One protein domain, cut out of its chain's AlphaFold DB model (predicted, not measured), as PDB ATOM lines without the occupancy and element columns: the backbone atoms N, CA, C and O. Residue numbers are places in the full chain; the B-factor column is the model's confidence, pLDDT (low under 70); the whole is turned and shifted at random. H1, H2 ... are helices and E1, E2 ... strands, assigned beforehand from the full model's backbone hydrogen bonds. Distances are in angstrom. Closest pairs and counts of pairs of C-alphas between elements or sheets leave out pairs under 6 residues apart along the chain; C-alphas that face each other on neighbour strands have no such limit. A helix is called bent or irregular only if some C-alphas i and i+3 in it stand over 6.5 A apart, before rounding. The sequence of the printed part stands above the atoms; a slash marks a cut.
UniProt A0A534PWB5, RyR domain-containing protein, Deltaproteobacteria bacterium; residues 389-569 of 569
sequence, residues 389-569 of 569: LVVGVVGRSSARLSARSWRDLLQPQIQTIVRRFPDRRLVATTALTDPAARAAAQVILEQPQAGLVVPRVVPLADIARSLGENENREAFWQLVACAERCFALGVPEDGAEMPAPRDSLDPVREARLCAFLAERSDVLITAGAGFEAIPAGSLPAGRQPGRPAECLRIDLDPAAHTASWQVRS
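AT A GLANCE: This is residues 389 to 569 of the 569 residues of the protein "RyR domain-containing protein" of Deltaproteobacteria bacterium (UniProt A0A534PWB5). A twisted sheet of seven strands forms a slab between helices: H1 and H2 cover one face, and H5 covers the other. The sheet curls round H1, H4 packs on the sheet near its E3 and beside H2, H3 lies off the sheet near H4, and the loop residues 492 to 497 stick out. The printed part has 181 residues with five named helices and seven named strands, in the order E1, H1, E2, H2, E3, H3, H4, E4, H5, E5, E6, E7. The sheet runs E4, E3, E2, E1, E5, E6, E7 and is mixed, with E7 antiparallel to E6 and the other neighbours parallel; the class is mixed, helices and strands. The whole is compact, with a radius of gyration of the C-alphas of 15.7 A and spans of 45 by 40 by 31 A.

IN THESE COORDINATES: E1, residues 389 to 395, begins at C-alpha 389 at (35.924, 43.383, 28.683) and is 19.2 A long. H1, residues 403 to 420, is 25.5 A long and has a kink of 36 degrees near residue 410; it is irregular, but only just, with C-alphas 409 and 412 6.7 A apart. E2 is residues 424 to 429, H2 is residues 435 to 445, 15.3 A long, and E3 is residues 451 to 456, 16.0 A long. H3, residues 460 to 466, and H4, residues 473 to 482, come before E4, residues 485 to 488. H5, residues 507 to 520, is 19.7 A long and begins at C-alpha 507 at (10.352, 34.858, 35.034). E5 is residues 523 to 527 and E6 is residues 551 to 557, 19.3 A long. E7, residues 562 to 568, is 19.7 A long and ends at C-alpha 568 at (25.645, 53.157, 36.110).

HOW THE PARTS SIT: E4 and E7 are the edge strands of the sheet. E1 and E5 are parallel at 16 degrees, with N 392 and O 523 2.8 A apart, within hydrogen-bond range. E2 and E1 are parallel at 28 degrees, with N 391 and O 427 at 2.8 A. E3 is staggered: it pairs with E2 over residues 451 to 453, where N 453 and O 428 are 2.8 A apart, and with E4 over residues 453 to 456, where N 454 and O 485 are 2.8 A apart. E5 and E6 are parallel, with N 524 and O 552 at 2.8 A. E6 and E7 form an antiparallel hairpin at 158 degrees, with N 553 and O 566 at 2.8 A. There are three strand-helix-strand units, parallel neighbour strands joined through helices: E1, H1, E2; E2, H2, E3; and E3, H3 and H4, E4; each crossover is right-handed. The sheet and its helices make three layers, with helices on both faces of the sheet: H1 and H2 lie on the same face and H5 on the opposite face. H2 has a height over the sheet of 7.4 A and runs along the strands; its closest C-alphas to E1 are those of Val 393 and Ala 437, 5.4 A apart. H5 lies over E1 at a height over the sheet of 8.4 A; the C-alphas of Gly 392 and Leu 517 are the closest, 5.4 A apart. H1 touches H2 at a steep tilt of 46 degrees, the same way, closest at the C-alphas of Trp 406 and Ala 436, 6.2 A. H4 touches H2, closest at the C-alphas of Gln 442 and Leu 479, 7.3 A. H3 is not on the sheet; it is close to H4 but not clearly touching, with the C-alphas of Ala 464 and Arg 473 6.1 A apart. Every O i to N i+4 pair is within hydrogen-bond range in H2, H3, H4 and H5; in H1 12 of 14 are.

THE WHOLE: The two C-alphas farthest apart are those of Arg 419 and Ala 496, 46.5 A. The printed part has no cut and ends at residue 569, the chain's last. The links E4 to H5, 18 residues, and E5 to E6, 23 residues, are long. The mean pLDDT of the printed part is 76.9; 44 residues are under 70, among them residues 490 to 505 and 529 to 550.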
ATOM      1  N   LEU A 389      37.046  42.481  28.465       92.62
ATOM      2  CA  LEU A 389      35.924  43.383  28.683       92.62
ATOM      3  C   LEU A 389      34.659  42.568  28.430       92.62
ATOM      4  O   LEU A 389      34.351  42.200  27.292       92.62
ATOM      5  N   VAL A 390      33.938  42.269  29.500       92.94
ATOM      6  CA  VAL A 390      32.760  41.415  29.456       92.94
ATOM      7  C   VAL A 390      31.546  42.242  29.043       92.94
ATOM      8  O   VAL A 390      31.097  43.128  29.770       92.94
ATOM      9  N   VAL A 391      30.990  41.917  27.878       94.44
ATOM     10  CA  VAL A 391      29.792  42.541  27.314       94.44
ATOM     11  C   VAL A 391      28.606  41.600  27.516       94.44
ATOM     12  O   VAL A 391      28.456  40.599  26.813       94.44
ATOM     13  N   GLY A 392      27.773  41.904  28.503       92.94
ATOM     14  CA  GLY A 392      26.542  41.179  28.788       92.94
ATOM     15  C   GLY A 392      25.444  41.564  27.825       92.94
ATOM     16  O   GLY A 392      25.265  42.747  27.543       92.94
ATOM     17  N   VAL A 393      24.687  40.584  27.338       89.25
ATOM     18  CA  VAL A 393      23.570  40.852  26.429       89.25
ATOM     19  C   VAL A 393      22.296  40.199  26.933       89.25
ATOM     20  O   VAL A 393      22.185  38.970  26.986       89.25
ATOM     21  N   VAL A 394      21.324  41.050  27.258       84.31
ATOM     22  CA  VAL A 394      19.970  40.680  27.667       84.31
ATOM     23  C   VAL A 394      19.019  41.004  26.521       84.31
ATOM     24  O   VAL A 394      18.798  42.171  26.195       84.31
ATOM     25  N   GLY A 395      18.438  39.972  25.918       75.56
ATOM     26  CA  GLY A 395      17.365  40.134  24.945       75.56
ATOM     27  C   GLY A 395      16.001  39.906  25.591       75.56
ATOM     28  O   GLY A 395      15.770  38.843  26.162       75.56
ATOM     29  N   ARG A 396      15.128  40.917  25.527       70.19
ATOM     30  CA  ARG A 396      13.705  40.875  25.922       70.19
ATOM     31  C   ARG A 396      12.813  41.323  24.764       70.19
ATOM     32  O   ARG A 396      11.756  41.924  24.957       70.19
ATOM     33  N   SER A 397      13.271  41.121  23.533       62.66
ATOM     34  CA  SER A 397      12.652  41.751  22.378       62.66
ATOM     35  C   SER A 397      11.523  40.885  21.833       62.66
ATOM     36  O   SER A 397      11.759  39.841  21.236       62.66
ATOM     37  N   SER A 398      10.284  41.375  21.918       62.84
ATOM     38  CA  SER A 398       9.166  40.827  21.138       62.84
ATOM     39  C   SER A 398       9.244  41.198  19.648       62.84
ATOM     40  O   SER A 398       8.473  40.683  18.834       62.84
ATOM     41  N   ALA A 399      10.174  42.085  19.268       64.25
ATOM     42  CA  ALA A 399      10.354  42.520  17.891       64.25
ATOM     43  C   ALA A 399      10.949  41.401  17.026       64.25
ATOM     44  O   ALA A 399      12.052  40.908  17.272       64.25
ATOM     45  N   ARG A 400      10.233  41.053  15.952       70.88
ATOM     46  CA  ARG A 400      10.672  40.113  14.911       70.88
ATOM     47  C   ARG A 400      11.570  40.822  13.897       70.88
ATOM     48  O   ARG A 400      11.188  41.019  12.746       70.88
ATOM     49  N   LEU A 401      12.742  41.259  14.341       80.12
ATOM     50  CA  LEU A 401      13.760  41.809  13.449       80.12
ATOM     51  C   LEU A 401      14.502  40.690  12.709       80.12
ATOM     52  O   LEU A 401      14.721  39.604  13.247       80.12
ATOM     53  N   SER A 402      14.925  40.972  11.475       84.31
ATOM     54  CA  SER A 402      15.822  40.078  10.737       84.31
ATOM     55  C   SER A 402      17.223  40.065  11.363       84.31
ATOM     56  O   SER A 402      17.635  41.040  11.996       84.31
ATOM     57  N   ALA A 403      18.006  39.006  11.127       81.81
ATOM     58  CA  ALA A 403      19.403  38.941  11.574       81.81
ATOM     59  C   ALA A 403      20.245  40.128  11.064       81.81
ATOM     60  O   ALA A 403      21.106  40.642  11.778       81.81
ATOM     61  N   ARG A 404      19.961  40.610   9.844       87.81
ATOM     62  CA  ARG A 404      20.604  41.799   9.272       87.81
ATOM     63  C   ARG A 404      20.237  43.063  10.047       87.81
ATOM     64  O   ARG A 404      21.124  43.814  10.416       87.81
ATOM     65  N   SER A 405      18.955  43.253  10.351       89.12
ATOM     66  CA  SER A 405      18.472  44.406  11.117       89.12
ATOM     67  C   SER A 405      19.072  44.455  12.526       89.12
ATOM     68  O   SER A 405      19.430  45.528  13.001       89.12
ATOM     69  N   TRP A 406      19.227  43.298  13.182       89.94
ATOM     70  CA  TRP A 406      19.938  43.222  14.459       89.94
ATOM     71  C   TRP A 406      21.408  43.616  14.322       89.94
ATOM     72  O   TRP A 406      21.896  44.415  15.120       89.94
ATOM     73  N   ARG A 407      22.105  43.096  13.305       91.62
ATOM     74  CA  ARG A 407      23.501  43.463  13.031       91.62
ATOM     75  C   ARG A 407      23.645  44.970  12.793       91.62
ATOM     76  O   ARG A 407      24.500  45.579  13.426       91.62
ATOM     77  N   ASP A 408      22.792  45.566  11.963       92.44
ATOM     78  CA  ASP A 408      22.832  47.000  11.639       92.44
ATOM     79  C   ASP A 408      22.656  47.881  12.893       92.44
ATOM     80  O   ASP A 408      23.280  48.936  13.007       92.44
ATOM     81  N   LEU A 409      21.862  47.425  13.871       91.12
ATOM     82  CA  LEU A 409      21.665  48.119  15.146       91.12
ATOM     83  C   LEU A 409      22.845  47.933  16.117       91.12
ATOM     84  O   LEU A 409      23.254  48.881  16.788       91.12
ATOM     85  N   LEU A 410      23.397  46.720  16.201       93.44
ATOM     86  CA  LEU A 410      24.428  46.337  17.174       93.44
ATOM     87  C   LEU A 410      25.844  46.745  16.757       93.44
ATOM     88  O   LEU A 410      26.647  47.149  17.601       93.44
ATOM     89  N   GLN A 411      26.164  46.657  15.466       95.19
ATOM     90  CA  GLN A 411      27.517  46.867  14.956       95.19
ATOM     91  C   GLN A 411      28.081  48.262  15.278       95.19
ATOM     92  O   GLN A 411      29.208  48.329  15.775       95.19
ATOM     93  N   PRO A 412      27.336  49.376  15.123       95.31
ATOM     94  CA  PRO A 412      27.830  50.696  15.519       95.31
ATOM     95  C   PRO A 412      28.117  50.812  17.024       95.31
ATOM     96  O   PRO A 412      29.070  51.491  17.425       95.31
ATOM     97  N   GLN A 413      27.324  50.130  17.861       94.44
ATOM     98  CA  GLN A 413      27.488  50.157  19.316       94.44
ATOM     99  C   GLN A 413      28.736  49.381  19.730       94.44
ATOM    100  O   GLN A 413      29.587  49.918  20.435       94.44
ATOM    101  N   ILE A 414      28.910  48.168  19.203       94.62
ATOM    102  CA  ILE A 414      30.088  47.330  19.465       94.62
ATOM    103  C   ILE A 414      31.366  48.023  18.976       94.62
ATOM    104  O   ILE A 414      32.351  48.069  19.705       94.62
ATOM    105  N   GLN A 415      31.346  48.671  17.808       95.06
ATOM    106  CA  GLN A 415      32.490  49.458  17.328       95.06
ATOM    107  C   GLN A 415      32.806  50.665  18.222       95.06
ATOM    108  O   GLN A 415      33.961  51.071  18.350       95.06
ATOM    109  N   THR A 416      31.797  51.243  18.874       94.06
ATOM    110  CA  THR A 416      32.008  52.300  19.871       94.06
ATOM    111  C   THR A 416      32.645  51.746  21.145       94.06
ATOM    112  O   THR A 416      33.558  52.379  21.672       94.06
ATOM    113  N   ILE A 417      32.245  50.549  21.593       92.56
ATOM    114  CA  ILE A 417      32.895  49.838  22.708       92.56
ATOM    115  C   ILE A 417      34.373  49.581  22.383       92.56
ATOM    116  O   ILE A 417      35.234  49.954  23.173       92.56
ATOM    117  N   VAL A 418      34.674  49.028  21.202       92.44
ATOM    118  CA  VAL A 418      36.053  48.742  20.758       92.44
ATOM    119  C   VAL A 418      36.915  50.007  20.760       92.44
ATOM    120  O   VAL A 418      38.022  49.998  21.288       92.44
ATOM    121  N   ARG A 419      36.400  51.132  20.241       92.69
ATOM    122  CA  ARG A 419      37.125  52.417  20.267       92.69
ATOM    123  C   ARG A 419      37.343  52.963  21.677       92.69
ATOM    124  O   ARG A 419      38.342  53.636  21.910       92.69
ATOM    125  N   ARG A 420      36.404  52.727  22.597       90.69
ATOM    126  CA  ARG A 420      36.491  53.198  23.987       90.69
ATOM    127  C   ARG A 420      37.443  52.349  24.831       90.69
ATOM    128  O   ARG A 420      38.049  52.877  25.758       90.69
ATOM    129  N   PHE A 421      37.579  51.065  24.507       90.25
ATOM    130  CA  PHE A 421      38.412  50.105  25.230       90.25
ATOM    131  C   PHE A 421      39.369  49.363  24.280       90.25
ATOM    132  O   PHE A 421      39.287  48.140  24.170       90.25
ATOM    133  N   PRO A 422      40.289  50.075  23.602       87.06
ATOM    134  CA  PRO A 422      41.155  49.485  22.575       87.06
ATOM    135  C   PRO A 422      42.121  48.427  23.130       87.06
ATOM    136  O   PRO A 422      42.553  47.536  22.408       87.06
ATOM    137  N   ASP A 423      42.420  48.505  24.427       85.94
ATOM    138  CA  ASP A 423      43.339  47.617  25.142       85.94
ATOM    139  C   ASP A 423      42.654  46.375  25.726       85.94
ATOM    140  O   ASP A 423      43.267  45.606  26.473       85.94
ATOM    141  N   ARG A 424      41.355  46.203  25.454       90.00
ATOM    142  CA  ARG A 424      40.549  45.120  26.012       90.00
ATOM    143  C   ARG A 424      40.027  44.201  24.927       90.00
ATOM    144  O   ARG A 424      39.531  44.621  23.886       90.00
ATOM    145  N   ARG A 425      40.078  42.915  25.233       92.75
ATOM    146  CA  ARG A 425      39.480  41.852  24.443       92.75
ATOM    147  C   ARG A 425      37.994  41.759  24.769       92.75
ATOM    148  O   ARG A 425      37.634  41.609  25.930       92.75
ATOM    149  N   LEU A 426      37.118  41.815  23.771       95.00
ATOM    150  CA  LEU A 426      35.680  41.703  24.022       95.00
ATOM    151  C   LEU A 426      35.283  40.245  24.289       95.00
ATOM    152  O   LEU A 426      35.623  39.344  23.520       95.00
ATOM    153  N   VAL A 427      34.507  40.032  25.351       95.38
ATOM    154  CA  VAL A 427      33.904  38.738  25.683       95.38
ATOM    155  C   VAL A 427      32.401  38.906  25.799       95.38
ATOM    156  O   VAL A 427      31.911  39.536  26.734       95.38
ATOM    157  N   ALA A 428      31.654  38.336  24.859       96.25
ATOM    158  CA  ALA A 428      30.203  38.291  24.952       96.25
ATOM    159  C   ALA A 428      29.791  37.351  26.091       96.25
ATOM    160  O   ALA A 428      30.290  36.229  26.182       96.25
ATOM    161  N   THR A 429      28.846  37.764  26.933       94.75
ATOM    162  CA  THR A 429      28.191  36.858  27.878       94.75
ATOM    163  C   THR A 429      26.676  36.915  27.742       94.75
ATOM    164  O   THR A 429      26.056  37.973  27.854       94.75
ATOM    165  N   THR A 430      26.066  35.779  27.402       93.00
ATOM    166  CA  THR A 430      24.623  35.691  27.147       93.00
ATOM    167  C   THR A 430      24.131  34.243  27.104       93.00
ATOM    168  O   THR A 430      24.866  33.343  26.708       93.00
ATOM    169  N   ALA A 431      22.866  34.011  27.463       90.06
ATOM    170  CA  ALA A 431      22.248  32.684  27.424       90.06
ATOM    171  C   ALA A 431      21.883  32.196  26.010       90.06
ATOM    172  O   ALA A 431      21.412  31.071  25.866       90.06
ATOM    173  N   LEU A 432      22.063  33.032  24.977       90.56
ATOM    174  CA  LEU A 432      21.712  32.739  23.577       90.56
ATOM    175  C   LEU A 432      20.227  32.411  23.343       90.56
ATOM    176  O   LEU A 432      19.879  31.880  22.292       90.56
ATOM    177  N   THR A 433      19.343  32.732  24.289       85.06
ATOM    178  CA  THR A 433      17.905  32.434  24.210       85.06
ATOM    179  C   THR A 433      17.150  33.392  23.291       85.06
ATOM    180  O   THR A 433      16.189  32.983  22.645       85.06
ATOM    181  N   ASP A 434      17.625  34.628  23.139       84.38
ATOM    182  CA  ASP A 434      16.978  35.683  22.349       84.38
ATOM    183  C   ASP A 434      17.757  36.013  21.049       84.38
ATOM    184  O   ASP A 434      18.997  35.978  21.057       84.38
ATOM    185  N   PRO A 435      17.072  36.345  19.931       85.12
ATOM    186  CA  PRO A 435      17.718  36.688  18.661       85.12
ATOM    187  C   PRO A 435      18.712  37.854  18.746       85.12
ATOM    188  O   PRO A 435      19.773  37.789  18.123       85.12
ATOM    189  N   ALA A 436      18.417  38.896  19.531       86.06
ATOM    190  CA  ALA A 436      19.313  40.033  19.731       86.06
ATOM    191  C   ALA A 436      20.600  39.596  20.432       86.06
ATOM    192  O   ALA A 436      21.696  40.023  20.072       86.06
ATOM    193  N   ALA A 437      20.468  38.696  21.405       89.38
ATOM    194  CA  ALA A 437      21.590  38.159  22.157       89.38
ATOM    195  C   ALA A 437      22.509  37.296  21.278       89.38
ATOM    196  O   ALA A 437      23.731  37.451  21.323       89.38
ATOM    197  N   ARG A 438      21.927  36.455  20.411       91.06
ATOM    198  CA  ARG A 438      22.678  35.688  19.401       91.06
ATOM    199  C   ARG A 438      23.374  36.599  18.386       91.06
ATOM    200  O   ARG A 438      24.549  36.394  18.095       91.06
ATOM    201  N   ALA A 439      22.683  37.625  17.886       91.31
ATOM    202  CA  ALA A 439      23.262  38.586  16.949       91.31
ATOM    203  C   ALA A 439      24.415  39.384  17.579       91.31
ATOM    204  O   ALA A 439      25.455  39.563  16.952       91.31
ATOM    205  N   ALA A 440      24.272  39.819  18.832       92.12
ATOM    206  CA  ALA A 440      25.329  40.532  19.543       92.12
ATOM    207  C   ALA A 440      26.553  39.643  19.775       92.12
ATOM    208  O   ALA A 440      27.672  40.082  19.516       92.12
ATOM    209  N   ALA A 441      26.349  38.385  20.185       94.31
ATOM    210  CA  ALA A 441      27.428  37.409  20.294       94.31
ATOM    211  C   ALA A 441      28.163  37.235  18.955       94.31
ATOM    212  O   ALA A 441      29.388  37.281  18.927       94.31
ATOM    213  N   GLN A 442      27.431  37.121  17.843       94.12
ATOM    214  CA  GLN A 442      28.027  37.008  16.511       94.12
ATOM    215  C   GLN A 442      28.870  38.240  16.143       94.12
ATOM    216  O   GLN A 442      30.017  38.085  15.739       94.12
ATOM    217  N   VAL A 443      28.346  39.457  16.322       95.31
ATOM    218  CA  VAL A 443      29.077  40.698  15.992       95.31
ATOM    219  C   VAL A 443      30.295  40.909  16.904       95.31
ATOM    220  O   VAL A 443      31.319  41.436  16.467       95.31
ATOM    221  N   ILE A 444      30.220  40.487  18.170       95.81
ATOM    222  CA  ILE A 444      31.371  40.510  19.082       95.81
ATOM    223  C   ILE A 444      32.436  39.506  18.630       95.81
ATOM    224  O   ILE A 444      33.610  39.861  18.596       95.81
ATOM    225  N   LEU A 445      32.048  38.290  18.235       95.69
ATOM    226  CA  LEU A 445      32.977  37.257  17.756       95.69
ATOM    227  C   LEU A 445      33.674  37.618  16.432       95.69
ATOM    228  O   LEU A 445      34.705  37.033  16.113       95.69
ATOM    229  N   GLU A 446      33.164  38.600  15.681       94.94
ATOM    230  CA  GLU A 446      33.863  39.185  14.526       94.94
ATOM    231  C   GLU A 446      35.093  40.028  14.944       94.94
ATOM    232  O   GLU A 446      35.918  40.370  14.096       94.94
ATOM    233  N   GLN A 447      35.245  40.377  16.232       93.56
ATOM    234  CA  GLN A 447      36.397  41.138  16.726       93.56
ATOM    235  C   GLN A 447      37.627  40.242  16.971       93.56
ATOM    236  O   GLN A 447      37.489  39.066  17.323       93.56
ATOM    237  N   PRO A 448      38.855  40.783  16.843       89.56
ATOM    238  CA  PRO A 448      40.074  40.012  17.051       89.56
ATOM    239  C   PRO A 448      40.120  39.353  18.427       89.56
ATOM    240  O   PRO A 448      39.935  40.007  19.452       89.56
ATOM    241  N   GLN A 449      40.416  38.053  18.435       88.88
ATOM    242  CA  GLN A 449      40.539  37.238  19.642       88.88
ATOM    243  C   GLN A 449      39.272  37.182  20.510       88.88
ATOM    244  O   GLN A 449      39.375  36.644  21.600       88.88
ATOM    245  N   ALA A 450      38.108  37.692  20.096       93.88
ATOM    246  CA  ALA A 450      36.925  37.779  20.956       93.88
ATOM    247  C   ALA A 450      36.448  36.427  21.511       93.88
ATOM    248  O   ALA A 450      36.755  35.363  20.973       93.88
ATOM    249  N   GLY A 451      35.719  36.480  22.624       93.88
ATOM    250  CA  GLY A 451      35.249  35.301  23.351       93.88
ATOM    251  C   GLY A 451      33.742  35.278  23.537       93.88
ATOM    252  O   GLY A 451      33.067  36.303  23.434       93.88
ATOM    253  N   LEU A 452      33.221  34.098  23.867       94.81
ATOM    254  CA  LEU A 452      31.827  33.898  24.238       94.81
ATOM    255  C   LEU A 452      31.732  33.036  25.500       94.81
ATOM    256  O   LEU A 452      32.301  31.949  25.574       94.81
ATOM    257  N   VAL A 453      30.968  33.513  26.476       93.38
ATOM    258  CA  VAL A 453      30.602  32.794  27.697       93.38
ATOM    259  C   VAL A 453      29.090  32.615  27.720       93.38
ATOM    260  O   VAL A 453      28.345  33.594  27.694       93.38
ATOM    261  N   VAL A 454      28.629  31.370  27.805       92.69
ATOM    262  CA  VAL A 454      27.206  31.017  27.762       92.69
ATOM    263  C   VAL A 454      26.722  30.574  29.147       92.69
ATOM    264  O   VAL A 454      26.816  29.391  29.486       92.69
ATOM    265  N   PRO A 455      26.201  31.498  29.977       90.31
ATOM    266  CA  PRO A 455      25.468  31.138  31.180       90.31
ATOM    267  C   PRO A 455      24.106  30.552  30.793       90.31
ATOM    268  O   PRO A 455      23.225  31.239  30.277       90.31
ATOM    269  N   ARG A 456      23.913  29.261  31.034       87.12
ATOM    270  CA  ARG A 456      22.680  28.569  30.677       87.12
ATOM    271  C   ARG A 456      21.651  28.622  31.781       87.12
ATOM    272  O   ARG A 456      21.915  28.241  32.916       87.12
ATOM    273  N   VAL A 457      20.438  28.951  31.376       80.88
ATOM    274  CA  VAL A 457      19.226  28.863  32.196       80.88
ATOM    275  C   VAL A 457      18.337  27.672  31.824       80.88
ATOM    276  O   VAL A 457      17.473  27.279  32.605       80.88
ATOM    277  N   VAL A 458      18.561  27.090  30.643       79.88
ATOM    278  CA  VAL A 458      17.903  25.890  30.104       79.88
ATOM    279  C   VAL A 458      18.924  25.074  29.287       79.88
ATOM    280  O   VAL A 458      19.973  25.620  28.924       79.88
ATOM    281  N   PRO A 459      18.668  23.786  28.994       80.81
ATOM    282  CA  PRO A 459      19.506  23.001  28.086       80.81
ATOM    283  C   PRO A 459      19.660  23.645  26.701       80.81
ATOM    284  O   PRO A 459      18.716  24.237  26.181       80.81
ATOM    285  N   LEU A 460      20.828  23.500  26.064       83.69
ATOM    286  CA  LEU A 460      21.070  24.101  24.741       83.69
ATOM    287  C   LEU A 460      20.208  23.454  23.655       83.69
ATOM    288  O   LEU A 460      19.714  24.142  22.764       83.69
ATOM    289  N   ALA A 461      19.982  22.143  23.766       80.06
ATOM    290  CA  ALA A 461      19.092  21.408  22.876       80.06
ATOM    291  C   ALA A 461      17.648  21.938  22.930       80.06
ATOM    292  O   ALA A 461      16.945  21.921  21.921       80.06
ATOM    293  N   ASP A 462      17.202  22.440  24.084       80.25
ATOM    294  CA  ASP A 462      15.867  23.024  24.233       80.25
ATOM    295  C   ASP A 462      15.784  24.357  23.491       80.25
ATOM    296  O   ASP A 462      14.828  24.574  22.747       80.25
ATOM    297  N   ILE A 463      16.827  25.192  23.603       84.12
ATOM    298  CA  ILE A 463      16.946  26.443  22.840       84.12
ATOM    299  C   ILE A 463      16.926  26.141  21.340       84.12
ATOM    300  O   ILE A 463      16.136  26.730  20.609       84.12
ATOM    301  N   ALA A 464      17.740  25.187  20.875       84.50
ATOM    302  CA  ALA A 464      17.814  24.813  19.462       84.50
ATOM    303  C   ALA A 464      16.465  24.325  18.901       84.50
ATOM    304  O   ALA A 464      16.115  24.626  17.754       84.50
ATOM    305  N   ARG A 465      15.689  23.585  19.708       82.50
ATOM    306  CA  ARG A 465      14.345  23.117  19.341       82.50
ATOM    307  C   ARG A 465      13.325  24.251  19.282       82.50
ATOM    308  O   ARG A 465      12.457  24.189  18.416       82.50
ATOM    309  N   SER A 466      13.444  25.262  20.146       80.38
ATOM    310  CA  SER A 466      12.533  26.413  20.186       80.38
ATOM    311  C   SER A 466      12.841  27.507  19.158       80.38
ATOM    312  O   SER A 466      12.049  28.436  19.026       80.38
ATOM    313  N   LEU A 467      13.976  27.436  18.451       82.38
ATOM    314  CA  LEU A 467      14.298  28.376  17.371       82.38
ATOM    315  C   LEU A 467      13.210  28.351  16.286       82.38
ATOM    316  O   LEU A 467      12.796  27.275  15.844       82.38
ATOM    317  N   GLY A 468      12.762  29.536  15.859       73.69
ATOM    318  CA  GLY A 468      11.726  29.682  14.836       73.69
ATOM    319  C   GLY A 468      12.176  29.212  13.447       73.69
ATOM    320  O   GLY A 468      13.365  29.070  13.180       73.69
ATOM    321  N   GLU A 469      11.230  29.026  12.521       70.50
ATOM    322  CA  GLU A 469      11.509  28.520  11.158       70.50
ATOM    323  C   GLU A 469      12.515  29.376  10.366       70.50
ATOM    324  O   GLU A 469      13.257  28.858   9.538       70.50
ATOM    325  N   ASN A 470      12.570  30.682  10.645       67.94
ATOM    326  CA  ASN A 470      13.485  31.627   9.994       67.94
ATOM    327  C   ASN A 470      14.840  31.759  10.711       67.94
ATOM    328  O   ASN A 470      15.664  32.592  10.327       67.94
ATOM    329  N   GLU A 471      15.067  30.995  11.776       74.62
ATOM    330  CA  GLU A 471      16.275  31.069  12.586       74.62
ATOM    331  C   GLU A 471      17.248  29.942  12.245       74.62
ATOM    332  O   GLU A 471      16.890  28.770  12.144       74.62
ATOM    333  N   ASN A 472      18.519  30.303  12.071       81.25
ATOM    334  CA  ASN A 472      19.538  29.360  11.640       81.25
ATOM    335  C   ASN A 472      20.051  28.519  12.827       81.25
ATOM    336  O   ASN A 472      20.886  28.972  13.614       81.25
ATOM    337  N   ARG A 473      19.562  27.276  12.926       84.38
ATOM    338  CA  ARG A 473      20.001  26.281  13.923       84.38
ATOM    339  C   ARG A 473      21.492  25.956  13.837       84.38
ATOM    340  O   ARG A 473      22.133  25.796  14.870       84.38
ATOM    341  N   GLU A 474      22.047  25.893  12.632       83.31
ATOM    342  CA  GLU A 474      23.477  25.646  12.432       83.31
ATOM    343  C   GLU A 474      24.305  26.795  13.021       83.31
ATOM    344  O   GLU A 474      25.241  26.562  13.780       83.31
ATOM    345  N   ALA A 475      23.899  28.044  12.770       85.06
ATOM    346  CA  ALA A 475      24.563  29.217  13.335       85.06
ATOM    347  C   ALA A 475      24.502  29.244  14.874       85.06
ATOM    348  O   ALA A 475      25.463  29.656  15.522       85.06
ATOM    349  N   PHE A 476      23.404  28.778  15.480       89.25
ATOM    350  CA  PHE A 476      23.318  28.621  16.936       89.25
ATOM    351  C   PHE A 476      24.372  27.638  17.464       89.25
ATOM    352  O   PHE A 476      25.101  27.969  18.399       89.25
ATOM    353  N   TRP A 477      24.500  26.461  16.851       87.50
ATOM    354  CA  TRP A 477      25.499  25.478  17.274       87.50
ATOM    355  C   TRP A 477      26.933  25.920  16.979       87.50
ATOM    356  O   TRP A 477      27.820  25.631  17.777       87.50
ATOM    357  N   GLN A 478      27.165  26.693  15.915       87.25
ATOM    358  CA  GLN A 478      28.457  27.340  15.668       87.25
ATOM    359  C   GLN A 478      28.822  28.318  16.796       87.25
ATOM    360  O   GLN A 478      29.956  28.302  17.270       87.25
ATOM    361  N   LEU A 479      27.868  29.121  17.291       90.62
ATOM    362  CA  LEU A 479      28.099  29.980  18.461       90.62
ATOM    363  C   LEU A 479      28.442  29.146  19.700       90.62
ATOM    364  O   LEU A 479      29.425  29.434  20.376       90.62
ATOM    365  N   VAL A 480      27.668  28.095  19.981       88.81
ATOM    366  CA  VAL A 480      27.926  27.189  21.112       88.81
ATOM    367  C   VAL A 480      29.310  26.543  21.010       88.81
ATOM    368  O   VAL A 480      30.019  26.481  22.011       88.81
ATOM    369  N   ALA A 481      29.713  26.087  19.824       84.12
ATOM    370  CA  ALA A 481      31.009  25.454  19.596       84.12
ATOM    371  C   ALA A 481      32.187  26.425  19.796       84.12
ATOM    372  O   ALA A 481      33.261  26.008  20.226       84.12
ATOM    373  N   CYS A 482      31.978  27.716  19.524       87.12
ATOM    374  CA  CYS A 482      32.951  28.779  19.776       87.12
ATOM    375  C   CYS A 482      32.944  29.288  21.228       87.12
ATOM    376  O   CYS A 482      33.800  30.097  21.589       87.12
ATOM    377  N   ALA A 483      31.988  28.861  22.063       89.50
ATOM    378  CA  ALA A 483      31.911  29.304  23.447       89.50
ATOM    379  C   ALA A 483      33.112  28.790  24.252       89.50
ATOM    380  O   ALA A 483      33.382  27.593  24.331       89.50
ATOM    381  N   GLU A 484      33.809  29.710  24.912       88.06
ATOM    382  CA  GLU A 484      34.955  29.405  25.769       88.06
ATOM    383  C   GLU A 484      34.514  28.720  27.058       88.06
ATOM    384  O   GLU A 484      35.241  27.905  27.623       88.06
ATOM    385  N   ARG A 485      33.321  29.087  27.536       87.25
ATOM    386  CA  ARG A 485      32.696  28.553  28.744       87.25
ATOM    387  C   ARG A 485      31.202  28.426  28.531       87.25
ATOM    388  O   ARG A 485      30.566  29.316  27.968       87.25
ATOM    389  N   CYS A 486      30.639  27.335  29.027       88.06
ATOM    390  CA  CYS A 486      29.209  27.077  28.966       88.06
ATOM    391  C   CYS A 486      28.793  26.289  30.205       88.06
ATOM    392  O   CYS A 486      29.125  25.108  30.336       88.06
ATOM    393  N   PHE A 487      28.097  26.959  31.123       85.31
ATOM    394  CA  PHE A 487      27.794  26.450  32.460       85.31
ATOM    395  C   PHE A 487      26.347  26.723  32.844       85.31
ATOM    396  O   PHE A 487      25.730  27.660  32.345       85.31
ATOM    397  N   ALA A 488      25.792  25.907  33.735       81.19
ATOM    398  CA  ALA A 488      24.454  26.137  34.262       81.19
ATOM    399  C   ALA A 488      24.475  27.241  35.334       81.19
ATOM    400  O   ALA A 488      25.190  27.136  36.334       81.19
ATOM    401  N   LEU A 489      23.652  28.276  35.156       78.50
ATOM    402  CA  LEU A 489      23.269  29.172  36.245       78.50
ATOM    403  C   LEU A 489      22.340  28.382  37.170       78.50
ATOM    404  O   LEU A 489      21.275  27.949  36.735       78.50
ATOM    405  N   GLY A 490      22.790  28.130  38.404       65.56
ATOM    406  CA  GLY A 490      22.211  27.138  39.317       65.56
ATOM    407  C   GLY A 490      20.678  27.154  39.421       65.56
ATOM    408  O   GLY A 490      20.036  28.203  39.355       65.56
ATOM    409  N   VAL A 491      20.100  25.967  39.620       49.56
ATOM    410  CA  VAL A 491      18.706  25.745  40.054       49.56
ATOM    411  C   VAL A 491      18.670  25.969  41.578       49.56
ATOM    412  O   VAL A 491      19.672  25.656  42.221       49.56
ATOM    413  N   PRO A 492      17.626  26.576  42.186       40.78
ATOM    414  CA  PRO A 492      17.574  26.644  43.651       40.78
ATOM    415  C   PRO A 492      17.648  25.235  44.261       40.78
ATOM    416  O   PRO A 492      17.175  24.279  43.654       40.78
ATOM    417  N   GLU A 493      18.248  25.135  45.450       38.22
ATOM    418  CA  GLU A 493      18.448  23.886  46.209       38.22
ATOM    419  C   GLU A 493      17.139  23.173  46.586       38.22
ATOM    420  O   GLU A 493      17.144  21.982  46.898       38.22
ATOM    421  N   ASP A 494      16.006  23.866  46.494       33.81
ATOM    422  CA  ASP A 494      14.693  23.269  46.676       33.81
ATOM    423  C   ASP A 494      14.341  22.464  45.425       33.81
ATOM    424  O   ASP A 494      13.905  23.025  44.421       33.81
ATOM    425  N   GLY A 495      14.567  21.148  45.489       35.59
ATOM    426  CA  GLY A 495      14.376  20.149  44.430       35.59
ATOM    427  C   GLY A 495      12.953  19.995  43.871       35.59
ATOM    428  O   GLY A 495      12.484  18.876  43.675       35.59
ATOM    429  N   ALA A 496      12.261  21.092  43.586       36.50
ATOM    430  CA  ALA A 496      11.068  21.110  42.769       36.50
ATOM    431  C   ALA A 496      11.470  20.912  41.301       36.50
ATOM    432  O   ALA A 496      12.190  21.727  40.717       36.50
ATOM    433  N   GLU A 497      10.974  19.834  40.690       38.75
ATOM    434  CA  GLU A 497      10.912  19.720  39.236       38.75
ATOM    435  C   GLU A 497      10.172  20.945  38.688       38.75
ATOM    436  O   GLU A 497       8.955  21.082  38.803       38.75
ATOM    437  N   MET A 498      10.931  21.884  38.128       43.94
ATOM    438  CA  MET A 498      10.367  23.049  37.463       43.94
ATOM    439  C   MET A 498       9.848  22.623  36.083       43.94
ATOM    440  O   MET A 498      10.558  21.907  35.369       43.94
ATOM    441  N   PRO A 499       8.640  23.054  35.682       40.94
ATOM    442  CA  PRO A 499       8.020  22.607  34.444       40.94
ATOM    443  C   PRO A 499       8.884  22.940  33.219       40.94
ATOM    444  O   PRO A 499       9.646  23.914  33.195       40.94
ATOM    445  N   ALA A 500       8.761  22.102  32.188       41.22
ATOM    446  CA  ALA A 500       9.436  22.300  30.912       41.22
ATOM    447  C   ALA A 500       9.094  23.688  30.331       41.22
ATOM    448  O   ALA A 500       7.930  24.100  30.402       41.22
ATOM    449  N   PRO A 501      10.073  24.413  29.761       43.66
ATOM    450  CA  PRO A 501       9.823  25.732  29.198       43.66
ATOM    451  C   PRO A 501       8.812  25.624  28.048       43.66
ATOM    452  O   PRO A 501       9.038  24.905  27.076       43.66
ATOM    453  N   ARG A 502       7.682  26.329  28.173       44.34
ATOM    454  CA  ARG A 502       6.758  26.604  27.068       44.34
ATOM    455  C   ARG A 502       7.049  28.014  26.570       44.34
ATOM    456  O   ARG A 502       6.770  28.971  27.284       44.34
ATOM    457  N   ASP A 503       7.642  28.102  25.384       45.78
ATOM    458  CA  ASP A 503       7.781  29.268  24.491       45.78
ATOM    459  C   ASP A 503       8.386  30.579  25.050       45.78
ATOM    460  O   ASP A 503       8.674  31.496  24.285       45.78
ATOM    461  N   SER A 504       8.670  30.671  26.350       55.06
ATOM    462  CA  SER A 504       9.364  31.783  27.005       55.06
ATOM    463  C   SER A 504      10.145  31.278  28.221       55.06
ATOM    464  O   SER A 504       9.782  30.274  28.842       55.06
ATOM    465  N   LEU A 505      11.261  31.939  28.544       61.94
ATOM    466  CA  LEU A 505      11.934  31.713  29.821       61.94
ATOM    467  C   LEU A 505      10.961  32.073  30.947       61.94
ATOM    468  O   LEU A 505      10.404  33.165  30.948       61.94
ATOM    469  N   ASP A 506      10.780  31.170  31.907       70.00
ATOM    470  CA  ASP A 506      10.030  31.482  33.123       70.00
ATOM    471  C   ASP A 506      10.670  32.695  33.841       70.00
ATOM    472  O   ASP A 506      11.906  32.738  33.946       70.00
ATOM    473  N   PRO A 507       9.871  33.658  34.350       72.25
ATOM    474  CA  PRO A 507      10.352  34.858  35.034       72.25
ATOM    475  C   PRO A 507      11.487  34.648  36.043       72.25
ATOM    476  O   PRO A 507      12.372  35.497  36.153       72.25
ATOM    477  N   VAL A 508      11.521  33.516  36.759       74.12
ATOM    478  CA  VAL A 508      12.591  33.216  37.726       74.12
ATOM    479  C   VAL A 508      13.939  33.016  37.031       74.12
ATOM    480  O   VAL A 508      14.954  33.571  37.462       74.12
ATOM    481  N   ARG A 509      13.970  32.232  35.946       76.94
ATOM    482  CA  ARG A 509      15.186  31.985  35.151       76.94
ATOM    483  C   ARG A 509      15.684  33.273  34.511       76.94
ATOM    484  O   ARG A 509      16.883  33.546  34.513       76.94
ATOM    485  N   GLU A 510      14.758  34.071  34.001       77.88
ATOM    486  CA  GLU A 510      15.066  35.352  33.385       77.88
ATOM    487  C   GLU A 510      15.646  36.357  34.392       77.88
ATOM    488  O   GLU A 510      16.684  36.964  34.124       77.88
ATOM    489  N   ALA A 511      15.032  36.495  35.572       77.69
ATOM    490  CA  ALA A 511      15.526  37.372  36.631       77.69
ATOM    491  C   ALA A 511      16.947  36.990  37.076       77.69
ATOM    492  O   ALA A 511      17.798  37.865  37.239       77.69
ATOM    493  N   ARG A 512      17.232  35.687  37.200       79.12
ATOM    494  CA  ARG A 512      18.575  35.181  37.532       79.12
ATOM    495  C   ARG A 512      19.605  35.505  36.464       79.12
ATOM    496  O   ARG A 512      20.688  35.976  36.798       79.12
ATOM    497  N   LEU A 513      19.275  35.274  35.194       84.06
ATOM    498  CA  LEU A 513      20.160  35.629  34.089       84.06
ATOM    499  C   LEU A 513      20.459  37.131  34.091       84.06
ATOM    500  O   LEU A 513      21.613  37.522  33.967       84.06
ATOM    501  N   CYS A 514      19.440  37.972  34.281       80.44
ATOM    502  CA  CYS A 514      19.611  39.423  34.332       80.44
ATOM    503  C   CYS A 514      20.507  39.858  35.500       80.44
ATOM    504  O   CYS A 514      21.395  40.687  35.306       80.44
ATOM    505  N   ALA A 515      20.299  39.286  36.690       79.19
ATOM    506  CA  ALA A 515      21.124  39.545  37.867       79.19
ATOM    507  C   ALA A 515      22.586  39.138  37.629       79.19
ATOM    508  O   ALA A 515      23.488  39.952  37.825       79.19
ATOM    509  N   PHE A 516      22.807  37.923  37.112       84.06
ATOM    510  CA  PHE A 516      24.135  37.429  36.753       84.06
ATOM    511  C   PHE A 516      24.831  38.352  35.749       84.06
ATOM    512  O   PHE A 516      25.964  38.767  35.974       84.06
ATOM    513  N   LEU A 517      24.164  38.703  34.645       86.88
ATOM    514  CA  LEU A 517      24.764  39.526  33.594       86.88
ATOM    515  C   LEU A 517      25.119  40.922  34.109       86.88
ATOM    516  O   LEU A 517      26.193  41.426  33.813       86.88
ATOM    517  N   ALA A 518      24.281  41.540  34.933       80.44
ATOM    518  CA  ALA A 518      24.604  42.862  35.455       80.44
ATOM    519  C   ALA A 518      25.726  42.871  36.495       80.44
ATOM    520  O   ALA A 518      26.480  43.835  36.561       80.44
ATOM    521  N   GLU A 519      25.856  41.812  37.293       78.94
ATOM    522  CA  GLU A 519      26.989  41.654  38.207       78.94
ATOM    523  C   GLU A 519      28.285  41.370  37.430       78.94
ATOM    524  O   GLU A 519      29.364  41.871  37.762       78.94
ATOM    525  N   ARG A 520      28.181  40.555  36.373       82.56
ATOM    526  CA  ARG A 520      29.330  39.979  35.671       82.56
ATOM    527  C   ARG A 520      29.732  40.709  34.396       82.56
ATOM    528  O   ARG A 520      30.768  40.341  33.845       82.56
ATOM    529  N   SER A 521      29.060  41.779  33.992       87.75
ATOM    530  CA  SER A 521      29.418  42.548  32.795       87.75
ATOM    531  C   SER A 521      29.962  43.943  33.092       87.75
ATOM    532  O   SER A 521      29.448  44.668  33.940       87.75
ATOM    533  N   ASP A 522      30.989  44.328  32.338       87.62
ATOM    534  CA  ASP A 522      31.532  45.689  32.316       87.62
ATOM    535  C   ASP A 522      30.647  46.606  31.454       87.62
ATOM    536  O   ASP A 522      30.459  47.787  31.754       87.62
ATOM    537  N   VAL A 523      30.061  46.035  30.395       90.56
ATOM    538  CA  VAL A 523      29.057  46.680  29.543       90.56
ATOM    539  C   VAL A 523      27.822  45.789  29.453       90.56
ATOM    540  O   VAL A 523      27.942  44.618  29.108       90.56
ATOM    541  N   LEU A 524      26.636  46.328  29.714       90.50
ATOM    542  CA  LEU A 524      25.363  45.625  29.584       90.50
ATOM    543  C   LEU A 524      24.558  46.189  28.409       90.50
ATOM    544  O   LEU A 524      24.176  47.357  28.408       90.50
ATOM    545  N   ILE A 525      24.266  45.345  27.424       90.38
ATOM    546  CA  ILE A 525      23.379  45.645  26.301       90.38
ATOM    547  C   ILE A 525      22.004  45.045  26.597       90.38
ATOM    548  O   ILE A 525      21.875  43.840  26.823       90.38
ATOM    549  N   THR A 526      20.974  45.878  26.562       87.50
ATOM    550  CA  THR A 526      19.571  45.508  26.769       87.50
ATOM    551  C   THR A 526      18.797  45.749  25.477       87.50
ATOM    552  O   THR A 526      18.797  46.857  24.950       87.50
ATOM    553  N   ALA A 527      18.135  44.721  24.945       81.62
ATOM    554  CA  ALA A 527      17.289  44.844  23.757       81.62
ATOM    555  C   ALA A 527      15.803  44.712  24.120       81.62
ATOM    556  O   ALA A 527      15.360  43.625  24.498       81.62
ATOM    557  N   GLY A 528      15.038  45.804  23.974       70.06
ATOM    558  CA  GLY A 528      13.601  45.871  24.281       70.06
ATOM    559  C   GLY A 528      13.245  46.745  25.495       70.06
ATOM    560  O   GLY A 528      14.097  47.083  26.316       70.06
ATOM    561  N   ALA A 529      11.968  47.130  25.606       53.09
ATOM    562  CA  ALA A 529      11.457  47.967  26.696       53.09
ATOM    563  C   ALA A 529      11.304  47.178  28.014       53.09
ATOM    564  O   ALA A 529      10.945  46.002  28.000       53.09
ATOM    565  N   GLY A 530      11.510  47.840  29.160       53.22
ATOM    566  CA  GLY A 530      11.103  47.299  30.467       53.22
ATOM    567  C   GLY A 530      12.195  46.637  31.308       53.22
ATOM    568  O   GLY A 530      11.908  45.742  32.102       53.22
ATOM    569  N   PHE A 531      13.453  47.065  31.197       55.16
ATOM    570  CA  PHE A 531      14.445  46.741  32.227       55.16
ATOM    571  C   PHE A 531      14.373  47.778  33.361       55.16
ATOM    572  O   PHE A 531      15.250  48.638  33.508       55.16
ATOM    573  N   GLU A 532      13.280  47.719  34.129       49.25
ATOM    574  CA  GLU A 532      13.168  48.385  35.428       49.25
ATOM    575  C   GLU A 532      13.993  47.593  36.452       49.25
ATOM    576  O   GLU A 532      13.893  46.375  36.529       49.25
ATOM    577  N   ALA A 533      14.885  48.310  37.139       46.53
ATOM    578  CA  ALA A 533      15.765  47.897  38.234       46.53
ATOM    579  C   ALA A 533      15.887  46.388  38.549       46.53
ATOM    580  O   ALA A 533      14.997  45.760  39.113       46.53
ATOM    581  N   ILE A 534      17.088  45.847  38.333       47.59
ATOM    582  CA  ILE A 534      17.549  44.624  39.004       47.59
ATOM    583  C   ILE A 534      17.427  44.867  40.512       47.59
ATOM    584  O   ILE A 534      17.998  45.854  40.987       47.59
ATOM    585  N   PRO A 535      16.700  44.027  41.265       40.81
ATOM    586  CA  PRO A 535      16.609  44.186  42.705       40.81
ATOM    587  C   PRO A 535      18.014  44.118  43.308       40.81
ATOM    588  O   PRO A 535      18.729  43.137  43.118       40.81
ATOM    589  N   ALA A 536      18.405  45.151  44.052       37.97
ATOM    590  CA  ALA A 536      19.721  45.283  44.684       37.97
ATOM    591  C   ALA A 536      19.967  44.291  45.851       37.97
ATOM    592  O   ALA A 536      20.766  44.571  46.737       37.97
ATOM    593  N   GLY A 537      19.257  43.158  45.911       36.41
ATOM    594  CA  GLY A 537      19.026  42.431  47.165       36.41
ATOM    595  C   GLY A 537      19.522  40.989  47.265       36.41
ATOM    596  O   GLY A 537      19.381  40.407  48.334       36.41
ATOM    597  N   SER A 538      20.081  40.376  46.222       34.84
ATOM    598  CA  SER A 538      20.491  38.960  46.307       34.84
ATOM    599  C   SER A 538      21.600  38.609  45.318       34.84
ATOM    600  O   SER A 538      21.442  37.713  44.489       34.84
ATOM    601  N   LEU A 539      22.701  39.356  45.371       36.91
ATOM    602  CA  LEU A 539      23.900  39.078  44.582       36.91
ATOM    603  C   LEU A 539      24.981  38.489  45.506       36.91
ATOM    604  O   LEU A 539      25.229  39.068  46.569       36.91
ATOM    605  N   PRO A 540      25.605  37.348  45.161       34.62
ATOM    606  CA  PRO A 540      26.775  36.861  45.879       34.62
ATOM    607  C   PRO A 540      27.926  37.877  45.768       34.62
ATOM    608  O   PRO A 540      28.105  38.549  44.755       34.62
ATOM    609  N   ALA A 541      28.704  38.026  46.838       33.00
ATOM    610  CA  ALA A 541      29.839  38.942  46.859       33.00
ATOM    611  C   ALA A 541      30.958  38.410  45.944       33.00
ATOM    612  O   ALA A 541      31.449  37.309  46.174       33.00
ATOM    613  N   GLY A 542      31.373  39.169  44.920       43.34
ATOM    614  CA  GLY A 542      32.389  38.653  43.992       43.34
ATOM    615  C   GLY A 542      32.820  39.547  42.830       43.34
ATOM    616  O   GLY A 542      33.179  39.021  41.776       43.34
ATOM    617  N   ARG A 543      32.815  40.884  42.961       49.59
ATOM    618  CA  ARG A 543      33.410  41.728  41.904       49.59
ATOM    619  C   ARG A 543      34.919  41.455  41.849       49.59
ATOM    620  O   ARG A 543      35.617  41.669  42.836       49.59
ATOM    621  N   GLN A 544      35.405  40.956  40.711       53.00
ATOM    622  CA  GLN A 544      36.829  40.678  40.502       53.00
ATOM    623  C   GLN A 544      37.675  41.959  40.661       53.00
ATOM    624  O   GLN A 544      37.231  43.026  40.215       53.00
ATOM    625  N   PRO A 545      38.887  41.874  41.243       44.62
ATOM    626  CA  PRO A 545      39.830  42.991  41.279       44.62
ATOM    627  C   PRO A 545      40.104  43.527  39.866       44.62
ATOM    628  O   PRO A 545      40.200  42.754  38.916       44.62
ATOM    629  N   GLY A 546      40.213  44.850  39.713       48.38
ATOM    630  CA  GLY A 546      40.551  45.484  38.430       48.38
ATOM    631  C   GLY A 546      39.382  45.725  37.461       48.38
ATOM    632  O   GLY A 546      39.606  46.267  36.372       48.38
ATOM    633  N   ARG A 547      38.140  45.387  37.836       55.34
ATOM    634  CA  ARG A 547      36.950  45.793  37.070       55.34
ATOM    635  C   ARG A 547      36.616  47.275  37.272       55.34
ATOM    636  O   ARG A 547      36.742  47.771  38.393       55.34
ATOM    637  N   PRO A 548      36.171  47.989  36.221       51.12
ATOM    638  CA  PRO A 548      35.694  49.359  36.365       51.12
ATOM    639  C   PRO A 548      34.552  49.432  37.388       51.12
ATOM    640  O   PRO A 548      33.680  48.561  37.438       51.12
ATOM    641  N   ALA A 549      34.563  50.479  38.219       50.34
ATOM    642  CA  ALA A 549      33.538  50.697  39.239       50.34
ATOM    643  C   ALA A 549      32.142  50.885  38.615       50.34
ATOM    644  O   ALA A 549      31.144  50.464  39.199       50.34
ATOM    645  N   GLU A 550      32.090  51.432  37.403       60.44
ATOM    646  CA  GLU A 550      30.867  51.772  36.682       60.44
ATOM    647  C   GLU A 550      30.567  50.742  35.583       60.44
ATOM    648  O   GLU A 550      31.437  50.394  34.783       60.44
ATOM    649  N   CYS A 551      29.318  50.277  35.519       72.38
ATOM    650  CA  CYS A 551      28.805  49.466  34.417       72.38
ATOM    651  C   CYS A 551      28.232  50.397  33.337       72.38
ATOM    652  O   CYS A 551      27.362  51.228  33.618       72.38
ATOM    653  N   LEU A 552      28.692  50.269  32.090       83.31
ATOM    654  CA  LEU A 552      28.087  50.989  30.966       83.31
ATOM    655  C   LEU A 552      26.851  50.237  30.486       83.31
ATOM    656  O   LEU A 552      26.915  49.040  30.234       83.31
ATOM    657  N   ARG A 553      25.735  50.934  30.304       86.31
ATOM    658  CA  ARG A 553      24.494  50.352  29.796       86.31
ATOM    659  C   ARG A 553      24.151  50.919  28.425       86.31
ATOM    660  O   ARG A 553      24.237  52.128  28.216       86.31
ATOM    661  N   ILE A 554      23.749  50.039  27.511       87.88
ATOM    662  CA  ILE A 554      23.286  50.381  26.167       87.88
ATOM    663  C   ILE A 554      21.877  49.817  25.996       87.88
ATOM    664  O   ILE A 554      21.709  48.607  25.864       87.88
ATOM    665  N   ASP A 555      20.881  50.697  25.983       88.00
ATOM    666  CA  ASP A 555      19.490  50.329  25.730       88.00
ATOM    667  C   ASP A 555      19.191  50.443  24.235       88.00
ATOM    668  O   ASP A 555      19.278  51.531  23.658       88.00
ATOM    669  N   LEU A 556      18.846  49.317  23.615       87.25
ATOM    670  CA  LEU A 556      18.429  49.227  22.220       87.25
ATOM    671  C   LEU A 556      16.905  49.293  22.128       87.25
ATOM    672  O   LEU A 556      16.204  48.476  22.734       87.25
ATOM    673  N   ASP A 557      16.407  50.214  21.305       85.62
ATOM    674  CA  ASP A 557      15.011  50.262  20.884       85.62
ATOM    675  C   ASP A 557      14.888  49.620  19.490       85.62
ATOM    676  O   ASP A 557      15.204  50.255  18.474       85.62
ATOM    677  N   PRO A 558      14.453  48.349  19.407       81.00
ATOM    678  CA  PRO A 558      14.322  47.659  18.133       81.00
ATOM    679  C   PRO A 558      13.183  48.207  17.264       81.00
ATOM    680  O   PRO A 558      13.215  47.993  16.056       81.00
ATOM    681  N   ALA A 559      12.190  48.895  17.843       81.38
ATOM    682  CA  ALA A 559      11.081  49.479  17.091       81.38
ATOM    683  C   ALA A 559      11.486  50.811  16.448       81.38
ATOM    684  O   ALA A 559      11.150  51.067  15.293       81.38
ATOM    685  N   ALA A 560      12.240  51.637  17.177       82.38
ATOM    686  CA  ALA A 560      12.769  52.896  16.660       82.38
ATOM    687  C   ALA A 560      14.087  52.736  15.878       82.38
ATOM    688  O   ALA A 560      14.531  53.696  15.250       82.38
ATOM    689  N   HIS A 561      14.719  51.555  15.910       81.69
ATOM    690  CA  HIS A 561      16.076  51.328  15.399       81.69
ATOM    691  C   HIS A 561      17.109  52.302  15.998       81.69
ATOM    692  O   HIS A 561      18.007  52.790  15.308       81.69
ATOM    693  N   THR A 562      16.994  52.584  17.298       84.56
ATOM    694  CA  THR A 562      17.881  53.506  18.025       84.56
ATOM    695  C   THR A 562      18.575  52.816  19.197       84.56
ATOM    696  O   THR A 562      18.201  51.725  19.628       84.56
ATOM    697  N   ALA A 563      19.627  53.454  19.710       85.81
ATOM    698  CA  ALA A 563      20.349  53.023  20.899       85.81
ATOM    699  C   ALA A 563      20.626  54.230  21.803       85.81
ATOM    700  O   ALA A 563      20.926  55.318  21.306       85.81
ATOM    701  N   SER A 564      20.569  54.035  23.119       86.31
ATOM    702  CA  SER A 564      20.912  55.057  24.113       86.31
ATOM    703  C   SER A 564      21.941  54.529  25.111       86.31
ATOM    704  O   SER A 564      21.932  53.350  25.453       86.31
ATOM    705  N   TRP A 565      22.857  55.400  25.545       86.56
ATOM    706  CA  TRP A 565      23.960  55.053  26.444       86.56
ATOM    707  C   TRP A 565      23.748  55.675  27.820       86.56
ATOM    708  O   TRP A 565      23.442  56.863  27.928       86.56
ATOM    709  N   GLN A 566      23.963  54.886  28.866       81.25
ATOM    710  CA  GLN A 566      23.870  55.305  30.260       81.25
ATOM    711  C   GLN A 566      25.088  54.799  31.040       81.25
ATOM    712  O   GLN A 566      25.593  53.707  30.786       81.25
ATOM    713  N   VAL A 567      25.556  55.584  32.008       71.25
ATOM    714  CA  VAL A 567      26.589  55.162  32.963       71.25
ATOM    715  C   VAL A 567      25.889  54.791  34.267       71.25
ATOM    716  O   VAL A 567      25.124  55.601  34.792       71.25
ATOM    717  N   ARG A 568      26.112  53.577  34.782       63.50
ATOM    718  CA  ARG A 568      25.645  53.157  36.110       63.50
ATOM    719  C   ARG A 568      26.827  53.046  37.063       63.50
ATOM    720  O   ARG A 568      27.714  52.229  36.830       63.50
ATOM    721  N   SER A 569      26.792  53.845  38.126       50.06
ATOM    722  CA  SER A 569      27.649  53.710  39.308       50.06
ATOM    723  C   SER A 569      27.232  52.532  40.173       50.06
ATOM    724  O   SER A 569      26.001  52.425  40.403       50.06
TER     725      SER A 569